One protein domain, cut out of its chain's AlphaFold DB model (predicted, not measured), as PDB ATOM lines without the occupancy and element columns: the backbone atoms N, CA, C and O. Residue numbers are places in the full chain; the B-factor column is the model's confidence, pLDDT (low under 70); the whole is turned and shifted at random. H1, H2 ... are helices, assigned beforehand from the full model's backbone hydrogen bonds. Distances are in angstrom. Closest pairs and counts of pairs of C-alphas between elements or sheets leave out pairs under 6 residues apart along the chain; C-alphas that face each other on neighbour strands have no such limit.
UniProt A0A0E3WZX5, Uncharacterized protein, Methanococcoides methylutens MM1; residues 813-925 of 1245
ATOM      1  N   ALA A 813     290.881 248.417 181.781       78.12
ATOM      2  CA  ALA A 813     291.168 247.232 182.584       78.12
ATOM      3  C   ALA A 813     290.142 247.041 183.712       78.12
ATOM      4  O   ALA A 813     289.729 247.996 184.380       78.12
ATOM      5  N   SER A 814     289.766 245.785 183.963       79.31
ATOM      6  CA  SER A 814     288.778 245.409 184.987       79.31
ATOM      7  C   SER A 814     289.193 245.803 186.414       79.31
ATOM      8  O   SER A 814     288.331 245.987 187.278       79.31
ATOM      9  N   TYR A 815     290.500 245.982 186.626       85.25
ATOM     10  CA  TYR A 815     291.159 246.426 187.850       85.25
ATOM     11  C   TYR A 815     291.775 247.830 187.708       85.25
ATOM     12  O   TYR A 815     291.893 248.383 186.613       85.25
ATOM     13  N   THR A 816     292.215 248.397 188.831       86.75
ATOM     14  CA  THR A 816     292.958 249.662 188.918       86.75
ATOM     15  C   THR A 816     294.299 249.445 189.593       86.75
ATOM     16  O   THR A 816     294.371 248.804 190.644       86.75
ATOM     17  N   ASP A 817     295.359 249.980 188.996       89.44
ATOM     18  CA  ASP A 817     296.708 249.953 189.548       89.44
ATOM     19  C   ASP A 817     297.381 251.333 189.538       89.44
ATOM     20  O   ASP A 817     296.789 252.346 189.157       89.44
ATOM     21  N   THR A 818     298.615 251.397 190.033       88.19
ATOM     22  CA  THR A 818     299.366 252.648 190.172       88.19
ATOM     23  C   THR A 818     299.716 253.306 188.835       88.19
ATOM     24  O   THR A 818     300.121 254.471 188.850       88.19
ATOM     25  N   ASN A 819     299.514 252.636 187.696       85.06
ATOM     26  CA  ASN A 819     299.748 253.194 186.365       85.06
ATOM     27  C   ASN A 819     298.461 253.788 185.771       85.06
ATOM     28  O   ASN A 819     298.465 254.951 185.373       85.06
ATOM     29  N   ASN A 820     297.346 253.044 185.783       85.44
ATOM     30  CA  ASN A 820     296.086 253.486 185.157       85.44
ATOM     31  C   ASN A 820     295.153 254.323 186.067       85.44
ATOM     32  O   ASN A 820     294.161 254.879 185.593       85.44
ATOM     33  N   CYS A 821     295.468 254.469 187.361       87.12
ATOM     34  CA  CYS A 821     294.682 255.259 188.324       87.12
ATOM     35  C   CYS A 821     294.413 256.721 187.908       87.12
ATOM     36  O   CYS A 821     293.278 257.182 188.033       87.12
ATOM     37  N   THR A 822     295.417 257.448 187.396       84.88
ATOM     38  CA  THR A 822     295.245 258.839 186.932       84.88
ATOM     39  C   THR A 822     294.251 258.911 185.777       84.88
ATOM     40  O   THR A 822     293.345 259.738 185.784       84.88
ATOM     41  N   GLU A 823     294.398 258.023 184.798       81.06
ATOM     42  CA  GLU A 823     293.575 258.002 183.592       81.06
ATOM     43  C   GLU A 823     292.106 257.711 183.917       81.06
ATOM     44  O   GLU A 823     291.230 258.505 183.574       81.06
ATOM     45  N   LYS A 824     291.847 256.646 184.690       84.50
ATOM     46  CA  LYS A 824     290.504 256.284 185.174       84.50
ATOM     47  C   LYS A 824     289.838 257.411 185.967       84.50
ATOM     48  O   LYS A 824     288.635 257.619 185.836       84.50
ATOM     49  N   ALA A 825     290.598 258.130 186.797       86.62
ATOM     50  CA  ALA A 825     290.063 259.245 187.570       86.62
ATOM     51  C   ALA A 825     289.635 260.413 186.666       86.62
ATOM     52  O   ALA A 825     288.504 260.887 186.774       86.62
ATOM     53  N   TYR A 826     290.506 260.852 185.753       84.56
ATOM     54  CA  TYR A 826     290.218 261.986 184.872       84.56
ATOM     55  C   TYR A 826     289.158 261.659 183.801       84.56
ATOM     56  O   TYR A 826     288.362 262.538 183.475       84.56
ATOM     57  N   ASP A 827     289.064 260.416 183.309       80.44
ATOM     58  CA  ASP A 827     287.955 259.980 182.445       80.44
ATOM     59  C   ASP A 827     286.605 260.110 183.141       80.44
ATOM     60  O   ASP A 827     285.722 260.809 182.640       80.44
ATOM     61  N   GLN A 828     286.433 259.451 184.289       83.38
ATOM     62  CA  GLN A 828     285.142 259.421 184.967       83.38
ATOM     63  C   GLN A 828     284.666 260.847 185.264       83.38
ATOM     64  O   GLN A 828     283.537 261.200 184.914       83.38
ATOM     65  N   TRP A 829     285.571 261.712 185.722       86.38
ATOM     66  CA  TRP A 829     285.320 263.143 185.881       86.38
ATOM     67  C   TRP A 829     285.044 263.908 184.575       86.38
ATOM     68  O   TRP A 829     284.289 264.878 184.601       86.38
ATOM     69  N   SER A 830     285.553 263.482 183.416       79.94
ATOM     70  CA  SER A 830     285.180 264.076 182.119       79.94
ATOM     71  C   SER A 830     283.740 263.752 181.704       79.94
ATOM     72  O   SER A 830     283.106 264.532 180.995       79.94
ATOM     73  N   ASN A 831     283.146 262.666 182.211       77.50
ATOM     74  CA  ASN A 831     281.731 262.363 181.969       77.50
ATOM     75  C   ASN A 831     280.773 263.376 182.636       77.50
ATOM     76  O   ASN A 831     279.601 263.442 182.267       77.50
ATOM     77  N   VAL A 832     281.277 264.208 183.556       78.62
ATOM     78  CA  VAL A 832     280.543 265.286 184.248       78.62
ATOM     79  C   VAL A 832     280.354 266.534 183.370       78.62
ATOM     80  O   VAL A 832     279.449 267.325 183.622       78.62
ATOM     81  N   VAL A 833     281.139 266.698 182.294       77.62
ATOM     82  CA  VAL A 833     280.965 267.782 181.297       77.62
ATOM     83  C   VAL A 833     280.299 267.321 179.990       77.62
ATOM     84  O   VAL A 833     280.011 268.136 179.114       77.62
ATOM     85  N   ARG A 834     280.005 266.020 179.839       77.31
ATOM     86  CA  ARG A 834     279.398 265.441 178.625       77.31
ATOM     87  C   ARG A 834     277.863 265.532 178.680       77.31
ATOM     88  O   ARG A 834     277.215 264.630 179.207       77.31
ATOM     89  N   LEU A 835     277.280 266.575 178.074       70.88
ATOM     90  CA  LEU A 835     275.826 266.862 178.017       70.88
ATOM     91  C   LEU A 835     274.888 265.624 177.967       70.88
ATOM     92  O   LEU A 835     274.025 265.521 178.842       70.88
ATOM     93  N   PRO A 836     275.037 264.650 177.038       66.81
ATOM     94  CA  PRO A 836     274.115 263.512 176.972       66.81
ATOM     95  C   PRO A 836     274.187 262.609 178.208       66.81
ATOM     96  O   PRO A 836     273.189 262.014 178.594       66.81
ATOM     97  N   MET A 837     275.350 262.511 178.859       71.25
ATOM     98  CA  MET A 837     275.508 261.700 180.067       71.25
ATOM     99  C   MET A 837     274.898 262.377 181.288       71.25
ATOM    100  O   MET A 837     274.269 261.685 182.081       71.25
ATOM    101  N   ILE A 838     275.024 263.704 181.408       73.31
ATOM    102  CA  ILE A 838     274.354 264.504 182.446       73.31
ATOM    103  C   ILE A 838     272.836 264.288 182.361       73.31
ATOM    104  O   ILE A 838     272.205 263.874 183.334       73.31
ATOM    105  N   ARG A 839     272.261 264.499 181.171       75.38
ATOM    106  CA  ARG A 839     270.828 264.321 180.915       75.38
ATOM    107  C   ARG A 839     270.378 262.892 181.212       75.38
ATOM    108  O   ARG A 839     269.589 262.666 182.126       75.38
ATOM    109  N   ASP A 840     270.927 261.933 180.470       72.94
ATOM    110  CA  ASP A 840     270.378 260.582 180.376       72.94
ATOM    111  C   ASP A 840     270.650 259.726 181.627       72.94
ATOM    112  O   ASP A 840     269.900 258.789 181.891       72.94
ATOM    113  N   ARG A 841     271.723 260.004 182.391       73.81
ATOM    114  CA  ARG A 841     272.112 259.202 183.574       73.81
ATOM    115  C   ARG A 841     271.839 259.857 184.928       73.81
ATOM    116  O   ARG A 841     272.002 259.168 185.928       73.81
ATOM    117  N   TRP A 842     271.462 261.136 184.980       76.94
ATOM    118  CA  TRP A 842     271.295 261.852 186.256       76.94
ATOM    119  C   TRP A 842     270.001 262.652 186.348       76.94
ATOM    120  O   TRP A 842     269.285 262.540 187.340       76.94
ATOM    121  N   ILE A 843     269.673 263.418 185.305       77.31
ATOM    122  CA  ILE A 843     268.447 264.222 185.285       77.31
ATOM    123  C   ILE A 843     267.236 263.320 185.008       77.31
ATOM    124  O   ILE A 843     266.281 263.329 185.779       77.31
ATOM    125  N   THR A 844     267.282 262.479 183.966       80.00
ATOM    126  CA  THR A 844     266.170 261.567 183.631       80.00
ATOM    127  C   THR A 844     265.835 260.560 184.752       80.00
ATOM    128  O   THR A 844     264.648 260.358 184.996       80.00
ATOM    129  N   PRO A 845     266.801 259.972 185.491       82.25
ATOM    130  CA  PRO A 845     266.503 259.129 186.657       82.25
ATOM    131  C   PRO A 845     266.063 259.880 187.927       82.25
ATOM    132  O   PRO A 845     265.754 259.229 188.922       82.25
ATOM    133  N   GLY A 846     266.067 261.220 187.941       86.75
ATOM    134  CA  GLY A 846     265.719 262.023 189.122       86.75
ATOM    135  C   GLY A 846     266.798 262.085 190.215       86.75
ATOM    136  O   GLY A 846     266.530 262.575 191.309       86.75
ATOM    137  N   ASP A 847     268.025 261.633 189.934       82.06
ATOM    138  CA  ASP A 847     269.165 261.733 190.861       82.06
ATOM    139  C   ASP A 847     269.589 263.185 191.131       82.06
ATOM    140  O   ASP A 847     270.245 263.473 192.139       82.06
ATOM    141  N   ILE A 848     269.257 264.086 190.203       86.62
ATOM    142  CA  ILE A 848     269.599 265.507 190.202       86.62
ATOM    143  C   ILE A 848     268.391 266.290 189.695       86.62
ATOM    144  O   ILE A 848     267.845 265.986 188.633       86.62
ATOM    145  N   ALA A 849     267.990 267.317 190.437       89.94
ATOM    146  CA  ALA A 849     266.964 268.254 190.012       89.94
ATOM    147  C   ALA A 849     267.559 269.305 189.064       89.94
ATOM    148  O   ALA A 849     268.689 269.751 189.242       89.94
ATOM    149  N   MET A 850     266.768 269.798 188.107       92.75
ATOM    150  CA  MET A 850     267.168 270.940 187.265       92.75
ATOM    151  C   MET A 850     267.512 272.202 188.085       92.75
ATOM    152  O   MET A 850     268.290 273.042 187.633       92.75
ATOM    153  N   SER A 851     266.976 272.304 189.306       95.00
ATOM    154  CA  SER A 851     267.245 273.358 190.285       95.00
ATOM    155  C   SER A 851     268.505 273.156 191.140       95.00
ATOM    156  O   SER A 851     268.913 274.115 191.791       95.00
ATOM    157  N   ASP A 852     269.117 271.962 191.171       94.62
ATOM    158  CA  ASP A 852     270.414 271.765 191.842       94.62
ATOM    159  C   ASP A 852     271.473 272.667 191.191       94.62
ATOM    160  O   ASP A 852     271.439 272.911 189.980       94.62
ATOM    161  N   THR A 853     272.455 273.135 191.960       96.44
ATOM    162  CA  THR A 853     273.628 273.812 191.385       96.44
ATOM    163  C   THR A 853     274.590 272.824 190.713       96.44
ATOM    164  O   THR A 853     274.632 271.636 191.046       96.44
ATOM    165  N   VAL A 854     275.432 273.297 189.787       93.88
ATOM    166  CA  VAL A 854     276.479 272.458 189.165       93.88
ATOM    167  C   VAL A 854     277.480 271.944 190.215       93.88
ATOM    168  O   VAL A 854     277.955 270.811 190.117       93.88
ATOM    169  N   ALA A 855     277.758 272.721 191.267       92.62
ATOM    170  CA  ALA A 855     278.547 272.272 192.415       92.62
ATOM    171  C   ALA A 855     277.857 271.139 193.202       92.62
ATOM    172  O   ALA A 855     278.522 270.204 193.656       92.62
ATOM    173  N   GLU A 856     276.528 271.170 193.332       93.75
ATOM    174  CA  GLU A 856     275.757 270.096 193.960       93.75
ATOM    175  C   GLU A 856     275.666 268.844 193.097       93.75
ATOM    176  O   GLU A 856     275.820 267.754 193.647       93.75
ATOM    177  N   PHE A 857     275.535 268.966 191.772       93.00
ATOM    178  CA  PHE A 857     275.749 267.843 190.850       93.00
ATOM    179  C   PHE A 857     277.121 267.215 191.091       93.00
ATOM    180  O   PHE A 857     277.203 266.028 191.397       93.00
ATOM    181  N   ILE A 858     278.193 268.004 191.040       90.94
ATOM    182  CA  ILE A 858     279.565 267.522 191.244       90.94
ATOM    183  C   ILE A 858     279.728 266.839 192.613       90.94
ATOM    184  O   ILE A 858     280.378 265.800 192.710       90.94
ATOM    185  N   ARG A 859     279.085 267.353 193.668       90.06
ATOM    186  CA  ARG A 859     279.051 266.724 194.999       90.06
ATOM    187  C   ARG A 859     278.244 265.416 195.023       90.06
ATOM    188  O   ARG A 859     278.695 264.453 195.636       90.06
ATOM    189  N   ARG A 860     277.082 265.348 194.362       87.94
ATOM    190  CA  ARG A 860     276.276 264.116 194.213       87.94
ATOM    191  C   ARG A 860     277.037 263.055 193.402       87.94
ATOM    192  O   ARG A 860     277.030 261.888 193.786       87.94
ATOM    193  N   TYR A 861     277.733 263.464 192.339       86.69
ATOM    194  CA  TYR A 861     278.572 262.608 191.496       86.69
ATOM    195  C   TYR A 861     279.713 261.972 192.300       86.69
ATOM    196  O   TYR A 861     279.857 260.748 192.319       86.69
ATOM    197  N   ASP A 862     280.467 262.804 193.021       88.19
ATOM    198  CA  ASP A 862     281.560 262.391 193.905       88.19
ATOM    199  C   ASP A 862     281.077 261.405 194.983       88.19
ATOM    200  O   ASP A 862     281.620 260.311 195.138       88.19
ATOM    201  N   ASN A 863     279.974 261.745 195.663       85.44
ATOM    202  CA  ASN A 863     279.374 260.916 196.709       85.44
ATOM    203  C   ASN A 863     278.892 259.546 196.205       85.44
ATOM    204  O   ASN A 863     278.973 258.572 196.955       85.44
ATOM    205  N   LYS A 864     278.418 259.445 194.952       81.19
ATOM    206  CA  LYS A 864     278.040 258.159 194.341       81.19
ATOM    207  C   LYS A 864     279.234 257.260 194.003       81.19
ATOM    208  O   LYS A 864     279.010 256.090 193.706       81.19
ATOM    209  N   LYS A 865     280.475 257.762 194.080       70.31
ATOM    210  CA  LYS A 865     281.714 256.974 193.946       70.31
ATOM    211  C   LYS A 865     281.729 256.095 192.688       70.31
ATOM    212  O   LYS A 865     281.930 254.889 192.766       70.31
ATOM    213  N   PHE A 866     281.562 256.723 191.522       70.56
ATOM    214  CA  PHE A 866     281.661 256.051 190.214       70.56
ATOM    215  C   PHE A 866     283.073 255.541 189.868       70.56
ATOM    216  O   PHE A 866     283.233 254.762 188.929       70.56
ATOM    217  N   TYR A 867     284.087 255.933 190.645       70.12
ATOM    218  CA  TYR A 867     285.401 255.298 190.620       70.12
ATOM    219  C   TYR A 867     285.308 253.799 190.983       70.12
ATOM    220  O   TYR A 867     284.377 253.386 191.679       70.12
ATOM    221  N   PRO A 868     286.226 252.950 190.492       61.00
ATOM    222  CA  PRO A 868     286.107 251.503 190.637       61.00
ATOM    223  C   PRO A 868     285.958 251.063 192.102       61.00
ATOM    224  O   PRO A 868     286.675 251.530 192.987       61.00
ATOM    225  N   GLY A 869     285.008 250.151 192.340       61.47
ATOM    226  CA  GLY A 869     284.668 249.651 193.675       61.47
ATOM    227  C   GLY A 869     285.852 249.013 194.422       61.47
ATOM    228  O   GLY A 869     286.845 248.639 193.795       61.47
ATOM    229  N   PRO A 870     285.758 248.876 195.759       56.34
ATOM    230  CA  PRO A 870     286.889 248.525 196.625       56.34
ATOM    231  C   PRO A 870     287.595 247.216 196.247       56.34
ATOM    232  O   PRO A 870     288.804 247.109 196.432       56.34
ATOM    233  N   ASP A 871     286.877 246.263 195.655       55.47
ATOM    234  CA  ASP A 871     287.391 244.941 195.270       55.47
ATOM    235  C   ASP A 871     288.206 244.952 193.959       55.47
ATOM    236  O   ASP A 871     288.654 243.908 193.489       55.47
ATOM    237  N   LYS A 872     288.386 246.125 193.331       79.12
ATOM    238  CA  LYS A 872     289.035 246.287 192.017       79.12
ATOM    239  C   LYS A 872     290.438 246.900 192.068       79.12
ATOM    240  O   LYS A 872     290.993 247.205 191.013       79.12
ATOM    241  N   TYR A 873     291.035 247.087 193.244       88.56
ATOM    242  CA  TYR A 873     292.395 247.627 193.371       88.56
ATOM    243  C   TYR A 873     293.448 246.517 193.389       88.56
ATOM    244  O   TYR A 873     293.427 245.641 194.247       88.56
ATOM    245  N   LYS A 874     294.407 246.588 192.459       88.19
ATOM    246  CA  LYS A 874     295.519 245.629 192.319       88.19
ATOM    247  C   LYS A 874     296.507 245.707 193.491       88.19
ATOM    248  O   LYS A 874     297.146 244.713 193.818       88.19
ATOM    249  N   THR A 875     296.631 246.879 194.122       89.31
ATOM    250  CA  THR A 875     297.428 247.112 195.339       89.31
ATOM    251  C   THR A 875     296.765 248.166 196.246       89.31
ATOM    252  O   THR A 875     296.017 249.015 195.751       89.31
ATOM    253  N   PRO A 876     297.062 248.194 197.561       90.62
ATOM    254  CA  PRO A 876     296.622 249.278 198.447       90.62
ATOM    255  C   PRO A 876     297.160 250.658 198.030       90.62
ATOM    256  O   PRO A 876     296.461 251.659 198.154       90.62
ATOM    257  N   GLU A 877     298.377 250.707 197.481       91.81
ATOM    258  CA  GLU A 877     298.987 251.928 196.937       91.81
ATOM    259  C   GLU A 877     298.177 252.488 195.758       91.81
ATOM    260  O   GLU A 877     297.915 253.689 195.699       91.81
ATOM    261  N   ALA A 878     297.703 251.617 194.858       89.50
ATOM    262  CA  ALA A 878     296.839 252.017 193.754       89.50
ATOM    263  C   ALA A 878     295.549 252.673 194.247       89.50
ATOM    264  O   ALA A 878     295.111 253.655 193.655       89.50
ATOM    265  N   LYS A 879     294.966 252.178 195.347       90.44
ATOM    266  CA  LYS A 879     293.795 252.806 195.964       90.44
ATOM    267  C   LYS A 879     294.120 254.216 196.460       90.44
ATOM    268  O   LYS A 879     293.471 255.153 196.015       90.44
ATOM    269  N   VAL A 880     295.161 254.384 197.281       91.44
ATOM    270  CA  VAL A 880     295.574 255.703 197.810       91.44
ATOM    271  C   VAL A 880     295.866 256.696 196.677       91.44
ATOM    272  O   VAL A 880     295.404 257.838 196.713       91.44
ATOM    273  N   LYS A 881     296.576 256.255 195.632       91.50
ATOM    274  CA  LYS A 881     296.872 257.082 194.456       91.50
ATOM    275  C   LYS A 881     295.612 257.410 193.642       91.50
ATOM    276  O   LYS A 881     295.506 258.521 193.130       91.50
ATOM    277  N   THR A 882     294.640 256.499 193.557       88.69
ATOM    278  CA  THR A 882     293.345 256.766 192.903       88.69
ATOM    279  C   THR A 882     292.500 257.742 193.720       88.69
ATOM    280  O   THR A 882     291.994 258.696 193.144       88.69
ATOM    281  N   ASP A 883     292.405 257.574 195.044       89.56
ATOM    282  CA  ASP A 883     291.697 258.495 195.949       89.56
ATOM    283  C   ASP A 883     292.259 259.929 195.821       89.56
ATOM    284  O   ASP A 883     291.502 260.898 195.709       89.56
ATOM    285  N   GLN A 884     293.590 260.072 195.737       92.50
ATOM    286  CA  GLN A 884     294.248 261.350 195.449       92.50
ATOM    287  C   GLN A 884     293.875 261.889 194.055       92.50
ATOM    288  O   GLN A 884     293.395 263.019 193.937       92.50
ATOM    289  N   LYS A 885     294.080 261.098 192.991       90.25
ATOM    290  CA  LYS A 885     293.852 261.543 191.604       90.25
ATOM    291  C   LYS A 885     292.382 261.840 191.309       90.25
ATOM    292  O   LYS A 885     292.095 262.709 190.493       90.25
ATOM    293  N   TRP A 886     291.460 261.195 192.017       90.94
ATOM    294  CA  TRP A 886     290.030 261.489 191.984       90.94
ATOM    295  C   TRP A 886     289.711 262.877 192.551       90.94
ATOM    296  O   TRP A 886     288.957 263.631 191.935       90.94
ATOM    297  N   LYS A 887     290.328 263.261 193.680       91.06
ATOM    298  CA  LYS A 887     290.188 264.614 194.245       91.06
ATOM    299  C   LYS A 887     290.758 265.682 193.308       91.06
ATOM    300  O   LYS A 887     290.104 266.696 193.078       91.06
ATOM    301  N   GLU A 888     291.935 265.439 192.732       88.56
ATOM    302  CA  GLU A 888     292.543 266.349 191.752       88.56
ATOM    303  C   GLU A 888     291.665 266.516 190.498       88.56
ATOM    304  O   GLU A 888     291.400 267.640 190.077       88.56
ATOM    305  N   ALA A 889     291.148 265.417 189.937       86.75
ATOM    306  CA  ALA A 889     290.269 265.437 188.767       86.75
ATOM    307  C   ALA A 889     288.927 266.153 189.030       86.75
ATOM    308  O   ALA A 889     288.402 266.838 188.146       86.75
ATOM    309  N   ARG A 890     288.395 266.068 190.258       91.25
ATOM    310  CA  ARG A 890     287.227 266.844 190.708       91.25
ATOM    311  C   ARG A 890     287.514 268.344 190.762       91.25
ATOM    312  O   ARG A 890     286.723 269.142 190.259       91.25
ATOM    313  N   GLU A 891     288.624 268.733 191.386       90.12
ATOM    314  CA  GLU A 891     289.036 270.138 191.507       90.12
ATOM    315  C   GLU A 891     289.324 270.743 190.127       90.12
ATOM    316  O   GLU A 891     288.847 271.838 189.823       90.12
ATOM    317  N   TYR A 892     289.980 269.978 189.250       86.00
ATOM    318  CA  TYR A 892     290.170 270.317 187.841       86.00
ATOM    319  C   TYR A 892     288.840 270.457 187.084       86.00
ATOM    320  O   TYR A 892     288.674 271.409 186.331       86.00
ATOM    321  N   THR A 893     287.866 269.565 187.297       85.44
ATOM    322  CA  THR A 893     286.539 269.650 186.652       85.44
ATOM    323  C   THR A 893     285.807 270.942 187.024       85.44
ATOM    324  O   THR A 893     285.252 271.612 186.154       85.44
ATOM    325  N   LEU A 894     285.842 271.341 188.300       87.31
ATOM    326  CA  LEU A 894     285.258 272.606 188.764       87.31
ATOM    327  C   LEU A 894     285.946 273.830 188.137       87.31
ATOM    328  O   LEU A 894     285.269 274.776 187.734       87.31
ATOM    329  N   ASP A 895     287.276 273.816 188.042       85.75
ATOM    330  CA  ASP A 895     288.066 274.885 187.422       85.75
ATOM    331  C   ASP A 895     287.870 274.957 185.894       85.75
ATOM    332  O   ASP A 895     287.672 276.044 185.346       85.75
ATOM    333  N   TYR A 896     287.816 273.806 185.213       85.69
ATOM    334  CA  TYR A 896     287.472 273.699 183.794       85.69
ATOM    335  C   TYR A 896     286.086 274.287 183.527       85.69
ATOM    336  O   TYR A 896     285.946 275.117 182.635       85.69
ATOM    337  N   ILE A 897     285.068 273.924 184.318       86.69
ATOM    338  CA  ILE A 897     283.703 274.439 184.138       86.69
ATOM    339  C   ILE A 897     283.659 275.961 184.336       86.69
ATOM    340  O   ILE A 897     283.068 276.664 183.513       86.69
ATOM    341  N   ARG A 898     284.340 276.482 185.370       90.06
ATOM    342  CA  ARG A 898     284.477 277.931 185.606       90.06
ATOM    343  C   ARG A 898     285.100 278.642 184.402       90.06
ATOM    344  O   ARG A 898     284.527 279.606 183.903       90.06
ATOM    345  N   LYS A 899     286.241 278.153 183.904       84.06
ATOM    346  CA  LYS A 899     287.016 278.797 182.828       84.06
ATOM    347  C   LYS A 899     286.407 278.627 181.433       84.06
ATOM    348  O   LYS A 899     286.345 279.592 180.681       84.06
ATOM    349  N   LYS A 900     285.963 277.418 181.075       84.56
ATOM    350  CA  LYS A 900     285.474 277.073 179.726       84.56
ATOM    351  C   LYS A 900     284.109 277.688 179.423       84.56
ATOM    352  O   LYS A 900     283.884 278.115 178.294       84.56
ATOM    353  N   PHE A 901     283.212 277.722 180.410       84.94
ATOM    354  CA  PHE A 901     281.830 278.178 180.229       84.94
ATOM    355  C   PHE A 901     281.552 279.559 180.845       84.94
ATOM    356  O   PHE A 901     280.471 280.101 180.633       84.94
ATOM    357  N   ASN A 902     282.513 280.142 181.575       91.12
ATOM    358  CA  ASN A 902     282.387 281.432 182.270       91.12
ATOM    359  C   ASN A 902     281.170 281.492 183.221       91.12
ATOM    360  O   ASN A 902     280.437 282.480 183.270       91.12
ATOM    361  N   ILE A 903     280.945 280.403 183.964       92.50
ATOM    362  CA  ILE A 903     279.881 280.276 184.969       92.50
ATOM    363  C   ILE A 903     280.471 280.058 186.363       92.50
ATOM    364  O   ILE A 903     281.598 279.585 186.504       92.50
ATOM    365  N   ASN A 904     279.688 280.337 187.404       94.69
ATOM    366  CA  ASN A 904     280.037 279.968 188.772       94.69
ATOM    367  C   ASN A 904     279.258 278.699 189.180       94.69
ATOM    368  O   ASN A 904     278.052 278.804 189.417       94.69
ATOM    369  N   PRO A 905     279.901 277.514 189.277       94.12
ATOM    370  CA  PRO A 905     279.228 276.247 189.572       94.12
ATOM    371  C   PRO A 905     278.397 276.272 190.853       94.12
ATOM    372  O   PRO A 905     277.394 275.574 190.939       94.12
ATOM    373  N   ASP A 906     278.808 277.087 191.824       95.12
ATOM    374  CA  ASP A 906     278.199 277.213 193.147       95.12
ATOM    375  C   ASP A 906     276.910 278.067 193.146       95.12
ATOM    376  O   ASP A 906     276.233 278.166 194.164       95.12
ATOM    377  N   THR A 907     276.556 278.690 192.012       96.38
ATOM    378  CA  THR A 907     275.326 279.500 191.844       96.38
ATOM    379  C   THR A 907     274.561 279.229 190.544       96.38
ATOM    380  O   THR A 907     273.414 279.652 190.401       96.38
ATOM    381  N   THR A 908     275.175 278.569 189.563       96.06
ATOM    382  CA  THR A 908     274.518 278.206 188.302       96.06
ATOM    383  C   THR A 908     273.753 276.899 188.485       96.06
ATOM    384  O   THR A 908     274.338 275.889 188.872       96.06
ATOM    385  N   THR A 909     272.449 276.917 188.201       96.94
ATOM    386  CA  THR A 909     271.588 275.726 188.230       96.94
ATOM    387  C   THR A 909     271.889 274.784 187.067       96.94
ATOM    388  O   THR A 909     272.353 275.216 186.005       96.94
ATOM    389  N   MET A 910     271.580 273.500 187.242       93.75
ATOM    390  CA  MET A 910     271.712 272.492 186.193       93.75
ATOM    391  C   MET A 910     270.896 272.845 184.950       93.75
ATOM    392  O   MET A 910     271.411 272.691 183.852       93.75
ATOM    393  N   GLU A 911     269.703 273.422 185.097       93.75
ATOM    394  CA  GLU A 911     268.909 273.994 183.999       93.75
ATOM    395  C   GLU A 911     269.712 274.985 183.135       93.75
ATOM    396  O   GLU A 911     269.816 274.833 181.917       93.75
ATOM    397  N   LYS A 912     270.342 275.984 183.768       93.62
ATOM    398  CA  LYS A 912     271.125 277.021 183.074       93.62
ATOM    399  C   LYS A 912     272.394 276.455 182.441       93.62
ATOM    400  O   LYS A 912     272.804 276.916 181.378       93.62
ATOM    401  N   TYR A 913     273.012 275.460 183.076       93.00
ATOM    402  CA  TYR A 913     274.187 274.780 182.531       93.00
ATOM    403  C   TYR A 913     273.829 273.878 181.340       93.00
ATOM    404  O   TYR A 913     274.512 273.919 180.319       93.00
ATOM    405  N   MET A 914     272.717 273.145 181.425       89.50
ATOM    406  CA  MET A 914     272.148 272.350 180.334       89.50
ATOM    407  C   MET A 914     271.842 273.224 179.113       89.50
ATOM    408  O   MET A 914     272.365 272.945 178.040       89.50
ATOM    409  N   ALA A 915     271.115 274.333 179.285       89.00
ATOM    410  CA  ALA A 915     270.798 275.257 178.192       89.00
ATOM    411  C   ALA A 915     272.056 275.867 177.531       89.00
ATOM    412  O   ALA A 915     272.087 276.084 176.317       89.00
ATOM    413  N   LEU A 916     273.120 276.116 178.305       86.31
ATOM    414  CA  LEU A 916     274.410 276.589 177.790       86.31
ATOM    415  C   LEU A 916     275.114 275.506 176.954       86.31
ATOM    416  O   LEU A 916     275.590 275.794 175.854       86.31
ATOM    417  N   LEU A 917     275.140 274.262 177.440       81.88
ATOM    418  CA  LEU A 917     275.691 273.113 176.716       81.88
ATOM    419  C   LEU A 917     274.885 272.778 175.447       81.88
ATOM    420  O   LEU A 917     275.477 272.443 174.422       81.88
ATOM    421  N   GLU A 918     273.557 272.897 175.485       80.38
ATOM    422  CA  GLU A 918     272.671 272.721 174.327       80.38
ATOM    423  C   GLU A 918     272.907 273.826 173.286       80.38
ATOM    424  O   GLU A 918     273.174 273.519 172.127       80.38
ATOM    425  N   THR A 919     273.007 275.093 173.711       79.25
ATOM    426  CA  THR A 919     273.389 276.223 172.837       79.25
ATOM    427  C   THR A 919     274.762 276.022 172.175       79.25
ATOM    428  O   THR A 919     274.993 276.487 171.055       79.25
ATOM    429  N   MET A 920     275.702 275.346 172.845       70.00
ATOM    430  CA  MET A 920     276.978 274.945 172.238       70.00
ATOM    431  C   MET A 920     276.820 273.766 171.269       70.00
ATOM    432  O   MET A 920     277.478 273.754 170.235       70.00
ATOM    433  N   GLY A 921     275.939 272.808 171.561       62.09
ATOM    434  CA  GLY A 921     275.593 271.710 170.658       62.09
ATOM    435  C   GLY A 921     274.945 272.180 169.352       62.09
ATOM    436  O   GLY A 921     275.335 271.724 168.278       62.09
ATOM    437  N   ASP A 922     274.009 273.123 169.427       61.16
ATOM    438  CA  ASP A 922     273.280 273.639 168.261       61.16
ATOM    439  C   ASP A 922     274.190 274.428 167.316       61.16
ATOM    440  O   ASP A 922     274.125 274.259 166.098       61.16
ATOM    441  N   LYS A 923     275.139 275.198 167.869       54.00
ATOM    442  CA  LYS A 923     276.209 275.865 167.101       54.00
ATOM    443  C   LYS A 923     277.143 274.898 166.361       54.00
ATOM    444  O   LYS A 923     277.909 275.350 165.514       54.00
ATOM    445  N   ILE A 924     277.089 273.601 166.673       48.97
ATOM    446  CA  ILE A 924     277.871 272.530 166.035       48.97
ATOM    447  C   ILE A 924     276.926 271.469 165.409       48.97
ATOM    448  O   ILE A 924     277.320 270.337 165.150       48.97
ATOM    449  N   GLY A 925     275.658 271.822 165.145       43.09
ATOM    450  CA  GLY A 925     274.740 271.011 164.333       43.09
ATOM    451  C   GLY A 925     274.107 269.790 165.017       43.09
ATOM    452  O   GLY A 925     273.678 268.867 164.328       43.09
TER     453      GLY A 925
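AT A GLANCE: This is residues 813 to 925 of the 1245 residues of an uncharacterized protein of Methanococcoides methylutens MM1 (UniProt A0A0E3WZX5). The long helix H4 makes the length of the body, with H1 packed along its side and H5 crosswise near its last residues; the short H2 and H3 each reach H5. The printed part has 113 residues, with five named helices, H1 to H5 in order, and no named strand: all helix. It is compact, radius of gyration of the C-alphas 15.1 A, and spans 43 by 28 by 28 A.

IN THESE COORDINATES: Find C-alpha 821 at (294.682, 255.259, 188.324), where H1 begins, running to 830. H2 is residues 835 to 843 and H3 854 to 863. H4, 876 to 901, is 37.2 A long; H5, 910 to 922, 18.0 A, ends at (273.280, 273.639, 168.261).

HOW THE PARTS SIT: H1 touches H4, closest C-alphas Ala 825 and Trp 886, 5.0 A. H3 and H4, a hairpin, only just touch, with 3 pairs of C-alphas within 8 A, closest Ala 855 and Leu 894, 7.6 A. Every O i to N i+4 pair is within hydrogen-bond range in H1 to H5.

THE WHOLE: The C-alphas farthest apart, Pro 876 and Gly 925, are 46.0 A apart. The printed part has no cut. The H3 to H4 link is long. Look for pLDDT under 70 at 836, 868 to 871 and 921 to 925.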